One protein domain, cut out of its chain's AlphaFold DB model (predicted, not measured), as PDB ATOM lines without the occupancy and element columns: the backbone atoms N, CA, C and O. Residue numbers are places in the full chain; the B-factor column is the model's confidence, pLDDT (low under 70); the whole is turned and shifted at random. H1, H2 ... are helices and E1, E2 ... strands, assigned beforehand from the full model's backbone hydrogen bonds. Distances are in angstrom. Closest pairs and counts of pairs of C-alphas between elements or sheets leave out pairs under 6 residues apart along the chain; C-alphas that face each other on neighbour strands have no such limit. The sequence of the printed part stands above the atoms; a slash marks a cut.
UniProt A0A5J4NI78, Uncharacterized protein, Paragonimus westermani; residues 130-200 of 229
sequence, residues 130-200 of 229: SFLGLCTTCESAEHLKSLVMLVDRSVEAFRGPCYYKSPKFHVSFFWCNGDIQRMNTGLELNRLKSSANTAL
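Overview. This is residues 130 to 200 of the 229 residues of an uncharacterized protein of Paragonimus westermani (UniProt A0A5J4NI78). An open, elongated model with a narrow two-stranded ribbon, E1 and E2, in its middle, the long helix H1 reaching out to one end, and the shorter helix H3 at the other end, apart from the ribbon. Between the strands the chain makes one wide loop: H1 leads out, and the unnamed residues 158 to 169 come back to E2, while the small helix H2 stands between E2 and H3 along the chain. The printed part has 71 residues, with three named helices and two named strands in the order E1, H1, E2, H2, H3; the sheet, order E1 - E2, is antiparallel, and the class is mixed, helices and strands. The whole is loose, with a radius of gyration of the C-alphas of 16.0 A and spans of 45 by 27 by 18 A.

Arrangement. E1, residues 130 to 135, and E2, residues 170 to 177, are antiparallel neighbours, with 165 degrees between their directions. The C-alphas of Gly 133 and Ser 172 face each other at 4.0 A. N 130 and O 176 are within hydrogen-bond range at 2.9 A, as are N 171 and O 134 at 2.9 A. E2 bends by 76 degrees at residue 173. A tight link joins E1 to H1, residues 138 to 157, which has a kink of 32 degrees near residue 147. H1 touches no helix, and it is apart from H2, residues 180 to 183, and from H3, residues 186 to 199. The closest C-alphas of E1 and H2 are those of Ser 130 and Ile 180, 6.1 A apart. H2 and H3 are close but not clearly touching; their closest C-alphas, of Gln 181 and Leu 189, are 7.6 A apart. H3 is apart from E1 and from E2. In H3 every O i to N i+4 pair is within hydrogen-bond range, in H1 14 of 16 are, and H2 is too short for such a pair, with 0 of its 1 O i to N i+3 pair within range.

Along the chain. E1 begins at C-alpha 130, (-38.356, -53.632, 31.493), and measures 14.4 A from first to last C-alpha. H1 measures 28.8 A and ends at C-alpha 157, (-45.052, -25.058, 19.616). E2 measures 18.7 A, H2 4.9 A and H3 19.9 A, the last ending at C-alpha 199, (-33.878, -67.156, 17.844).

Size, cuts and confidence. The two C-alphas farthest apart, those of Ala 157 and Leu 187, are 46.0 A apart. The link from H1 to E2, 12 residues, is long; those from E2 to H2 and from H2 to H3 are tight. Residues 182 to 187 stand free. The printed part has no cut, its mean pLDDT is 92.9, and no printed residue is under 70.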
ATOM      1  N   SER A 130     -39.458 -53.299  32.382       92.88
ATOM      2  CA  SER A 130     -38.356 -53.632  31.493       92.88
ATOM      3  C   SER A 130     -38.902 -54.090  30.154       92.88
ATOM      4  O   SER A 130     -39.959 -54.715  30.091       92.88
ATOM      5  N   PHE A 131     -38.174 -53.787  29.086       93.81
ATOM      6  CA  PHE A 131     -38.575 -54.093  27.719       93.81
ATOM      7  C   PHE A 131     -37.501 -54.927  27.026       93.81
ATOM      8  O   PHE A 131     -36.304 -54.714  27.233       93.81
ATOM      9  N   LEU A 132     -37.940 -55.860  26.186       92.25
ATOM     10  CA  LEU A 132     -37.099 -56.611  25.264       92.25
ATOM     11  C   LEU A 132     -37.467 -56.209  23.835       92.25
ATOM     12  O   LEU A 132     -38.636 -56.263  23.444       92.25
ATOM     13  N   GLY A 133     -36.465 -55.806  23.060       92.00
ATOM     14  CA  GLY A 133     -36.660 -55.201  21.750       92.00
ATOM     15  C   GLY A 133     -35.387 -55.141  20.911       92.00
ATOM     16  O   GLY A 133     -34.330 -55.608  21.335       92.00
ATOM     17  N   LEU A 134     -35.504 -54.545  19.724       90.25
ATOM     18  CA  LEU A 134     -34.395 -54.287  18.806       90.25
ATOM     19  C   LEU A 134     -34.049 -52.803  18.787       90.25
ATOM     20  O   LEU A 134     -34.928 -51.956  18.641       90.25
ATOM     21  N   CYS A 135     -32.759 -52.497  18.884       91.19
ATOM     22  CA  CYS A 135     -32.243 -51.150  18.670       91.19
ATOM     23  C   CYS A 135     -31.975 -50.915  17.183       91.19
ATOM     24  O   CYS A 135     -31.573 -51.834  16.465       91.19
ATOM     25  N   THR A 136     -32.149 -49.677  16.728       91.38
ATOM     26  CA  THR A 136     -31.753 -49.292  15.369       91.38
ATOM     27  C   THR A 136     -30.233 -49.332  15.208       91.38
ATOM     28  O   THR A 136     -29.484 -49.232  16.183       91.38
ATOM     29  N   THR A 137     -29.758 -49.420  13.967       90.44
ATOM     30  CA  THR A 137     -28.339 -49.194  13.661       90.44
ATOM     31  C   THR A 137     -27.961 -47.730  13.915       90.44
ATOM     32  O   THR A 137     -28.832 -46.857  13.986       90.44
ATOM     33  N   CYS A 138     -26.659 -47.444  14.028       89.31
ATOM     34  CA  CYS A 138     -26.166 -46.070  14.163       89.31
ATOM     35  C   CYS A 138     -26.567 -45.202  12.961       89.31
ATOM     36  O   CYS A 138     -26.970 -44.060  13.137       89.31
ATOM     37  N   GLU A 139     -26.521 -45.765  11.753       90.31
ATOM     38  CA  GLU A 139     -26.901 -45.075  10.517       90.31
ATOM     39  C   GLU A 139     -28.380 -44.665  10.513       90.31
ATOM     40  O   GLU A 139     -28.711 -43.503  10.286       90.31
ATOM     41  N   SER A 140     -29.289 -45.595  10.826       90.75
ATOM     42  CA  SER A 140     -30.716 -45.276  10.924       90.75
ATOM     43  C   SER A 140     -31.001 -44.290  12.059       90.75
ATOM     44  O   SER A 140     -31.879 -43.442  11.923       90.75
ATOM     45  N   ALA A 141     -30.252 -44.364  13.164       92.88
ATOM     46  CA  ALA A 141     -30.406 -43.436  14.277       92.88
ATOM     47  C   ALA A 141     -30.091 -41.985  13.878       92.88
ATOM     48  O   ALA A 141     -30.812 -41.089  14.309       92.88
ATOM     49  N   GLU A 142     -29.072 -41.736  13.048       91.50
ATOM     50  CA  GLU A 142     -28.774 -40.377  12.568       91.50
ATOM     51  C   GLU A 142     -29.909 -39.810  11.704       91.50
ATOM     52  O   GLU A 142     -30.339 -38.677  11.925       91.50
ATOM     53  N   HIS A 143     -30.475 -40.608  10.793       89.56
ATOM     54  CA  HIS A 143     -31.632 -40.182   9.994       89.56
ATOM     55  C   HIS A 143     -32.860 -39.871  10.865       89.56
ATOM     56  O   HIS A 143     -33.548 -38.870  10.651       89.56
ATOM     57  N   LEU A 144     -33.113 -40.689  11.891       94.12
ATOM     58  CA  LEU A 144     -34.231 -40.486  12.813       94.12
ATOM     59  C   LEU A 144     -34.074 -39.229  13.674       94.12
ATOM     60  O   LEU A 144     -35.085 -38.616  14.009       94.12
ATOM     61  N   LYS A 145     -32.851 -38.791  14.004       95.12
ATOM     62  CA  LYS A 145     -32.647 -37.527  14.739       95.12
ATOM     63  C   LYS A 145     -33.187 -36.327  13.967       95.12
ATOM     64  O   LYS A 145     -33.835 -35.476  14.567       95.12
ATOM     65  N   SER A 146     -32.970 -36.271  12.654       91.88
ATOM     66  CA  SER A 146     -33.511 -35.200  11.806       91.88
ATOM     67  C   SER A 146     -35.035 -35.162  11.841       91.88
ATOM     68  O   SER A 146     -35.626 -34.090  11.965       91.88
ATOM     69  N   LEU A 147     -35.671 -36.335  11.805       93.25
ATOM     70  CA  LEU A 147     -37.118 -36.444  11.930       93.25
ATOM     71  C   LEU A 147     -37.605 -36.018  13.323       93.25
ATOM     72  O   LEU A 147     -38.563 -35.255  13.427       93.25
ATOM     73  N   VAL A 148     -36.914 -36.444  14.385       96.50
ATOM     74  CA  VAL A 148     -37.203 -36.016  15.761       96.50
ATOM     75  C   VAL A 148     -37.109 -34.503  15.897       96.50
ATOM     76  O   VAL A 148     -37.999 -33.924  16.495       96.50
ATOM     77  N   MET A 149     -36.120 -33.836  15.294       95.12
ATOM     78  CA  MET A 149     -36.036 -32.369  15.349       95.12
ATOM     79  C   MET A 149     -37.266 -31.676  14.740       95.12
ATOM     80  O   MET A 149     -37.696 -30.640  15.243       95.12
ATOM     81  N   LEU A 150     -37.840 -32.219  13.660       94.69
ATOM     82  CA  LEU A 150     -39.071 -31.682  13.060       94.69
ATOM     83  C   LEU A 150     -40.289 -31.914  13.965       94.69
ATOM     84  O   LEU A 150     -41.133 -31.025  14.120       94.69
ATOM     85  N   VAL A 151     -40.362 -33.098  14.580       96.25
ATOM     86  CA  VAL A 151     -41.407 -33.438  15.550       96.25
ATOM     87  C   VAL A 151     -41.292 -32.556  16.794       96.25
ATOM     88  O   VAL A 151     -42.293 -31.970  17.190       96.25
ATOM     89  N   ASP A 152     -40.095 -32.383  17.352       97.75
ATOM     90  CA  ASP A 152     -39.835 -31.581  18.551       97.75
ATOM     91  C   ASP A 152     -40.270 -30.131  18.350       97.75
ATOM     92  O   ASP A 152     -41.032 -29.627  19.166       97.75
ATOM     93  N   ARG A 153     -39.934 -29.495  17.216       97.44
ATOM     94  CA  ARG A 153     -40.431 -28.138  16.899       97.44
ATOM     95  C   ARG A 153     -41.957 -28.054  16.940       97.44
ATOM     96  O   ARG A 153     -42.514 -27.070  17.423       97.44
ATOM     97  N   SER A 154     -42.629 -29.079  16.417       96.62
ATOM     98  CA  SER A 154     -44.091 -29.147  16.415       96.62
ATOM     99  C   SER A 154     -44.627 -29.349  17.833       96.62
ATOM    100  O   SER A 154     -45.561 -28.670  18.228       96.62
ATOM    101  N   VAL A 155     -44.023 -30.237  18.622       97.12
ATOM    102  CA  VAL A 155     -44.419 -30.521  20.010       97.12
ATOM    103  C   VAL A 155     -44.195 -29.303  20.918       97.12
ATOM    104  O   VAL A 155     -45.089 -28.930  21.681       97.12
ATOM    105  N   GLU A 156     -43.051 -28.630  20.796       97.88
ATOM    106  CA  GLU A 156     -42.697 -27.422  21.549       97.88
ATOM    107  C   GLU A 156     -43.635 -26.248  21.246       97.88
ATOM    108  O   GLU A 156     -44.015 -25.519  22.164       97.88
ATOM    109  N   ALA A 157     -44.076 -26.086  19.991       97.88
ATOM    110  CA  ALA A 157     -45.052 -25.058  19.616       97.88
ATOM    111  C   ALA A 157     -46.378 -25.186  20.394       97.88
ATOM    112  O   ALA A 157     -47.064 -24.190  20.626       97.88
ATOM    113  N   PHE A 158     -46.704 -26.395  20.865       97.12
ATOM    114  CA  PHE A 158     -47.846 -26.683  21.739       97.12
ATOM    115  C   PHE A 158     -47.448 -26.893  23.212       97.12
ATOM    116  O   PHE A 158     -48.219 -27.463  23.983       97.12
ATOM    117  N   ARG A 159     -46.272 -26.400  23.632       97.00
ATOM    118  CA  ARG A 159     -45.721 -26.494  25.000       97.00
ATOM    119  C   ARG A 159     -45.484 -27.927  25.497       97.00
ATOM    120  O   ARG A 159     -45.444 -28.159  26.705       97.00
ATOM    121  N   GLY A 160     -45.341 -28.888  24.588       96.81
ATOM    122  CA  GLY A 160     -44.891 -30.231  24.935       96.81
ATOM    123  C   GLY A 160     -43.371 -30.286  25.152       96.81
ATOM    124  O   GLY A 160     -42.652 -29.398  24.692       96.81
ATOM    125  N   PRO A 161     -42.862 -31.312  25.854       97.12
ATOM    126  CA  PRO A 161     -41.426 -31.510  26.033       97.12
ATOM    127  C   PRO A 161     -40.769 -32.065  24.759       97.12
ATOM    128  O   PRO A 161     -41.373 -32.881  24.062       97.12
ATOM    129  N   CYS A 162     -39.512 -31.694  24.501       96.75
ATOM    130  CA  CYS A 162     -38.691 -32.328  23.463       96.75
ATOM    131  C   CYS A 162     -38.420 -33.806  23.778       96.75
ATOM    132  O   CYS A 162     -38.526 -34.259  24.927       96.75
ATOM    133  N   TYR A 163     -37.966 -34.542  22.769       97.00
ATOM    134  CA  TYR A 163     -37.493 -35.910  22.915       97.00
ATOM    135  C   TYR A 163     -36.268 -36.035  23.848       97.00
ATOM    136  O   TYR A 163     -35.620 -35.062  24.241       97.00
ATOM    137  N   TYR A 164     -35.929 -37.271  24.233       95.06
ATOM    138  CA  TYR A 164     -34.827 -37.556  25.158       95.06
ATOM    139  C   TYR A 164     -33.486 -36.967  24.688       95.06
ATOM    140  O   TYR A 164     -33.056 -37.213  23.564       95.06
ATOM    141  N   LYS A 165     -32.759 -36.305  25.606       93.19
ATOM    142  CA  LYS A 165     -31.440 -35.682  25.348       93.19
ATOM    143  C   LYS A 165     -30.410 -36.628  24.711       93.19
ATOM    144  O   LYS A 165     -29.572 -36.190  23.933       93.19
ATOM    145  N   SER A 166     -30.451 -37.913  25.065       92.88
ATOM    146  CA  SER A 166     -29.624 -38.969  24.468       92.88
ATOM    147  C   SER A 166     -30.552 -40.031  23.862       92.88
ATOM    148  O   SER A 166     -30.969 -40.952  24.572       92.88
ATOM    149  N   PRO A 167     -30.959 -39.875  22.587       93.31
ATOM    150  CA  PRO A 167     -31.967 -40.730  21.980       93.31
ATOM    151  C   PRO A 167     -31.437 -42.149  21.767       93.31
ATOM    152  O   PRO A 167     -30.357 -42.360  21.214       93.31
ATOM    153  N   LYS A 168     -32.239 -43.134  22.171       93.62
ATOM    154  CA  LYS A 168     -32.027 -44.553  21.872       93.62
ATOM    155  C   LYS A 168     -33.244 -45.069  21.126       93.62
ATOM    156  O   LYS A 168     -34.251 -45.412  21.744       93.62
ATOM    157  N   PHE A 169     -33.170 -45.080  19.803       95.00
ATOM    158  CA  PHE A 169     -34.263 -45.570  18.972       95.00
ATOM    159  C   PHE A 169     -34.321 -47.094  19.035       95.00
ATOM    160  O   PHE A 169     -33.327 -47.787  18.806       95.00
ATOM    161  N   HIS A 170     -35.488 -47.611  19.398       93.88
ATOM    162  CA  HIS A 170     -35.720 -49.036  19.556       93.88
ATOM    163  C   HIS A 170     -37.189 -49.375  19.314       93.88
ATOM    164  O   HIS A 170     -38.067 -48.522  19.437       93.88
ATOM    165  N   VAL A 171     -37.438 -50.640  18.992       92.62
ATOM    166  CA  VAL A 171     -38.768 -51.240  18.895       92.62
ATOM    167  C   VAL A 171     -38.861 -52.331  19.950       92.62
ATOM    168  O   VAL A 171     -38.047 -53.253  19.956       92.62
ATOM    169  N   SER A 172     -39.842 -52.228  20.842       94.75
ATOM    170  CA  SER A 172     -40.091 -53.212  21.901       94.75
ATOM    171  C   SER A 172     -41.098 -54.263  21.441       94.75
ATOM    172  O   SER A 172     -42.153 -53.912  20.921       94.75
ATOM    173  N   PHE A 173     -40.796 -55.542  21.675       91.69
ATOM    174  CA  PHE A 173     -41.701 -56.662  21.382       91.69
ATOM    175  C   PHE A 173     -42.355 -57.223  22.640       91.69
ATOM    176  O   PHE A 173     -43.526 -57.590  22.625       91.69
ATOM    177  N   PHE A 174     -41.599 -57.266  23.736       94.50
ATOM    178  CA  PHE A 174     -42.058 -57.807  25.009       94.50
ATOM    179  C   PHE A 174     -41.732 -56.836  26.136       94.50
ATOM    180  O   PHE A 174     -40.790 -56.045  26.046       94.50
ATOM    181  N   TRP A 175     -42.502 -56.914  27.215       95.00
ATOM    182  CA  TRP A 175     -42.259 -56.149  28.427       95.00
ATOM    183  C   TRP A 175     -42.601 -56.977  29.659       95.00
ATOM    184  O   TRP A 175     -43.417 -57.896  29.597       95.00
ATOM    185  N   CYS A 176     -41.977 -56.647  30.783       92.00
ATOM    186  CA  CYS A 176     -42.312 -57.212  32.079       92.00
ATOM    187  C   CYS A 176     -42.285 -56.141  33.172       92.00
ATOM    188  O   CYS A 176     -41.677 -55.075  33.036       92.00
ATOM    189  N   ASN A 177     -42.992 -56.435  34.255       90.12
ATOM    190  CA  ASN A 177     -42.964 -55.659  35.484       90.12
ATOM    191  C   ASN A 177     -41.623 -55.873  36.198       90.12
ATOM    192  O   ASN A 177     -41.141 -56.999  36.286       90.12
ATOM    193  N   GLY A 178     -41.053 -54.803  36.743       89.62
ATOM    194  CA  GLY A 178     -39.769 -54.815  37.429       89.62
ATOM    195  C   GLY A 178     -38.609 -54.251  36.611       89.62
ATOM    196  O   GLY A 178     -38.680 -54.090  35.391       89.62
ATOM    197  N   ASP A 179     -37.514 -53.968  37.313       90.94
ATOM    198  CA  ASP A 179     -36.210 -53.687  36.714       90.94
ATOM    199  C   ASP A 179     -35.417 -54.998  36.620       90.94
ATOM    200  O   ASP A 179     -34.830 -55.459  37.602       90.94
ATOM    201  N   ILE A 180     -35.395 -55.605  35.430       92.00
ATOM    202  CA  ILE A 180     -34.723 -56.892  35.212       92.00
ATOM    203  C   ILE A 180     -33.216 -56.807  35.437       92.00
ATOM    204  O   ILE A 180     -32.614 -57.831  35.745       92.00
ATOM    205  N   GLN A 181     -32.612 -55.618  35.295       89.44
ATOM    206  CA  GLN A 181     -31.180 -55.421  35.527       89.44
ATOM    207  C   GLN A 181     -30.847 -55.542  37.012       89.44
ATOM    208  O   GLN A 181     -29.766 -56.003  37.360       89.44
ATOM    209  N   ARG A 182     -31.779 -55.150  37.890       91.00
ATOM    210  CA  ARG A 182     -31.633 -55.293  39.346       91.00
ATOM    211  C   ARG A 182     -32.049 -56.668  39.852       91.00
ATOM    212  O   ARG A 182     -31.515 -57.124  40.854       91.00
ATOM    213  N   MET A 183     -33.022 -57.297  39.196       88.50
ATOM    214  CA  MET A 183     -33.613 -58.562  39.649       88.50
ATOM    215  C   MET A 183     -32.827 -59.808  39.231       88.50
ATOM    216  O   MET A 183     -33.072 -60.873  39.784       88.50
ATOM    217  N   ASN A 184     -31.923 -59.701  38.255       91.88
ATOM    218  CA  ASN A 184     -31.215 -60.850  37.692       91.88
ATOM    219  C   ASN A 184     -29.710 -60.605  37.672       91.88
ATOM    220  O   ASN A 184     -29.234 -59.472  37.592       91.88
ATOM    221  N   THR A 185     -28.948 -61.692  37.684       92.44
ATOM    222  CA  THR A 185     -27.499 -61.635  37.518       92.44
ATOM    223  C   THR A 185     -27.125 -61.258  36.081       92.44
ATOM    224  O   THR A 185     -27.843 -61.541  35.116       92.44
ATOM    225  N   GLY A 186     -25.932 -60.681  35.901       91.62
ATOM    226  CA  GLY A 186     -25.413 -60.377  34.561       91.62
ATOM    227  C   GLY A 186     -25.315 -61.616  33.657       91.62
ATOM    228  O   GLY A 186     -25.510 -61.514  32.447       91.62
ATOM    229  N   LEU A 187     -25.075 -62.798  34.237       93.44
ATOM    230  CA  LEU A 187     -25.016 -64.063  33.504       93.44
ATOM    231  C   LEU A 187     -26.377 -64.449  32.907       93.44
ATOM    232  O   LEU A 187     -26.440 -64.824  31.737       93.44
ATOM    233  N   GLU A 188     -27.459 -64.335  33.677       93.06
ATOM    234  CA  GLU A 188     -28.820 -64.642  33.216       93.06
ATOM    235  C   GLU A 188     -29.252 -63.705  32.091       93.06
ATOM    236  O   GLU A 188     -29.734 -64.154  31.050       93.06
ATOM    237  N   LEU A 189     -28.987 -62.406  32.245       92.94
ATOM    238  CA  LEU A 189     -29.307 -61.411  31.222       92.94
ATOM    239  C   LEU A 189     -28.504 -61.632  29.938       92.94
ATOM    240  O   LEU A 189     -29.033 -61.461  28.839       92.94
ATOM    241  N   ASN A 190     -27.242 -62.046  30.048       93.56
ATOM    242  CA  ASN A 190     -26.428 -62.388  28.884       93.56
ATOM    243  C   ASN A 190     -26.927 -63.662  28.193       93.56
ATOM    244  O   ASN A 190     -27.010 -63.686  26.968       93.56
ATOM    245  N   ARG A 191     -27.332 -64.691  28.948       95.38
ATOM    246  CA  ARG A 191     -27.962 -65.898  28.383       95.38
ATOM    247  C   ARG A 191     -29.256 -65.571  27.644       95.38
ATOM    248  O   ARG A 191     -29.466 -66.089  26.547       95.38
ATOM    249  N   LEU A 192     -30.085 -64.688  28.202       92.62
ATOM    250  CA  LEU A 192     -31.307 -64.215  27.553       92.62
ATOM    251  C   LEU A 192     -30.990 -63.499  26.236       92.62
ATOM    252  O   LEU A 192     -31.564 -63.847  25.207       92.62
ATOM    253  N   LYS A 193     -30.042 -62.553  26.243       90.38
ATOM    254  CA  LYS A 193     -29.606 -61.840  25.029       90.38
ATOM    255  C   LYS A 193     -29.093 -62.804  23.961       90.38
ATOM    256  O   LYS A 193     -29.496 -62.699  22.807       90.38
ATOM    257  N   SER A 194     -28.247 -63.762  24.337       91.06
ATOM    258  CA  SER A 194     -27.726 -64.769  23.408       91.06
ATOM    259  C   SER A 194     -28.837 -65.644  22.835       91.06
ATOM    260  O   SER A 194     -28.871 -65.870  21.631       91.06
ATOM    261  N   SER A 195     -29.782 -66.087  23.668       91.88
ATOM    262  CA  SER A 195     -30.912 -66.915  23.227       91.88
ATOM    263  C   SER A 195     -31.840 -66.149  22.284       91.88
ATOM    264  O   SER A 195     -32.231 -66.679  21.247       91.88
ATOM    265  N   ALA A 196     -32.132 -64.884  22.596       89.50
ATOM    266  CA  ALA A 196     -32.915 -64.004  21.735       89.50
ATOM    267  C   ALA A 196     -32.223 -63.775  20.380       89.50
ATOM    268  O   ALA A 196     -32.856 -63.895  19.336       89.50
ATOM    269  N   ASN A 197     -30.910 -63.526  20.382       86.56
ATOM    270  CA  ASN A 197     -30.134 -63.362  19.151       86.56
ATOM    271  C   ASN A 197     -30.111 -64.642  18.304       86.56
ATOM    272  O   ASN A 197     -30.232 -64.571  17.083       86.56
ATOM    273  N   THR A 198     -29.994 -65.813  18.934       87.69
ATOM    274  CA  THR A 198     -30.055 -67.105  18.236       87.69
ATOM    275  C   THR A 198     -31.435 -67.354  17.630       87.69
ATOM    276  O   THR A 198     -31.527 -67.803  16.490       87.69
ATOM    277  N   ALA A 199     -32.511 -67.011  18.343       86.31
ATOM    278  CA  ALA A 199     -33.878 -67.156  17.844       86.31
ATOM    279  C   ALA A 199     -34.175 -66.272  16.615       86.31
ATOM    280  O   ALA A 199     -35.042 -66.608  15.814       86.31
ATOM    281  N   LEU A 200     -33.440 -65.168  16.438       82.00
ATOM    282  CA  LEU A 200     -33.592 -64.236  15.314       82.00
ATOM    283  C   LEU A 200     -32.819 -64.643  14.034       82.00
ATOM    284  O   LEU A 200     -32.899 -63.937  13.027       82.00
TER     285      LEU A 200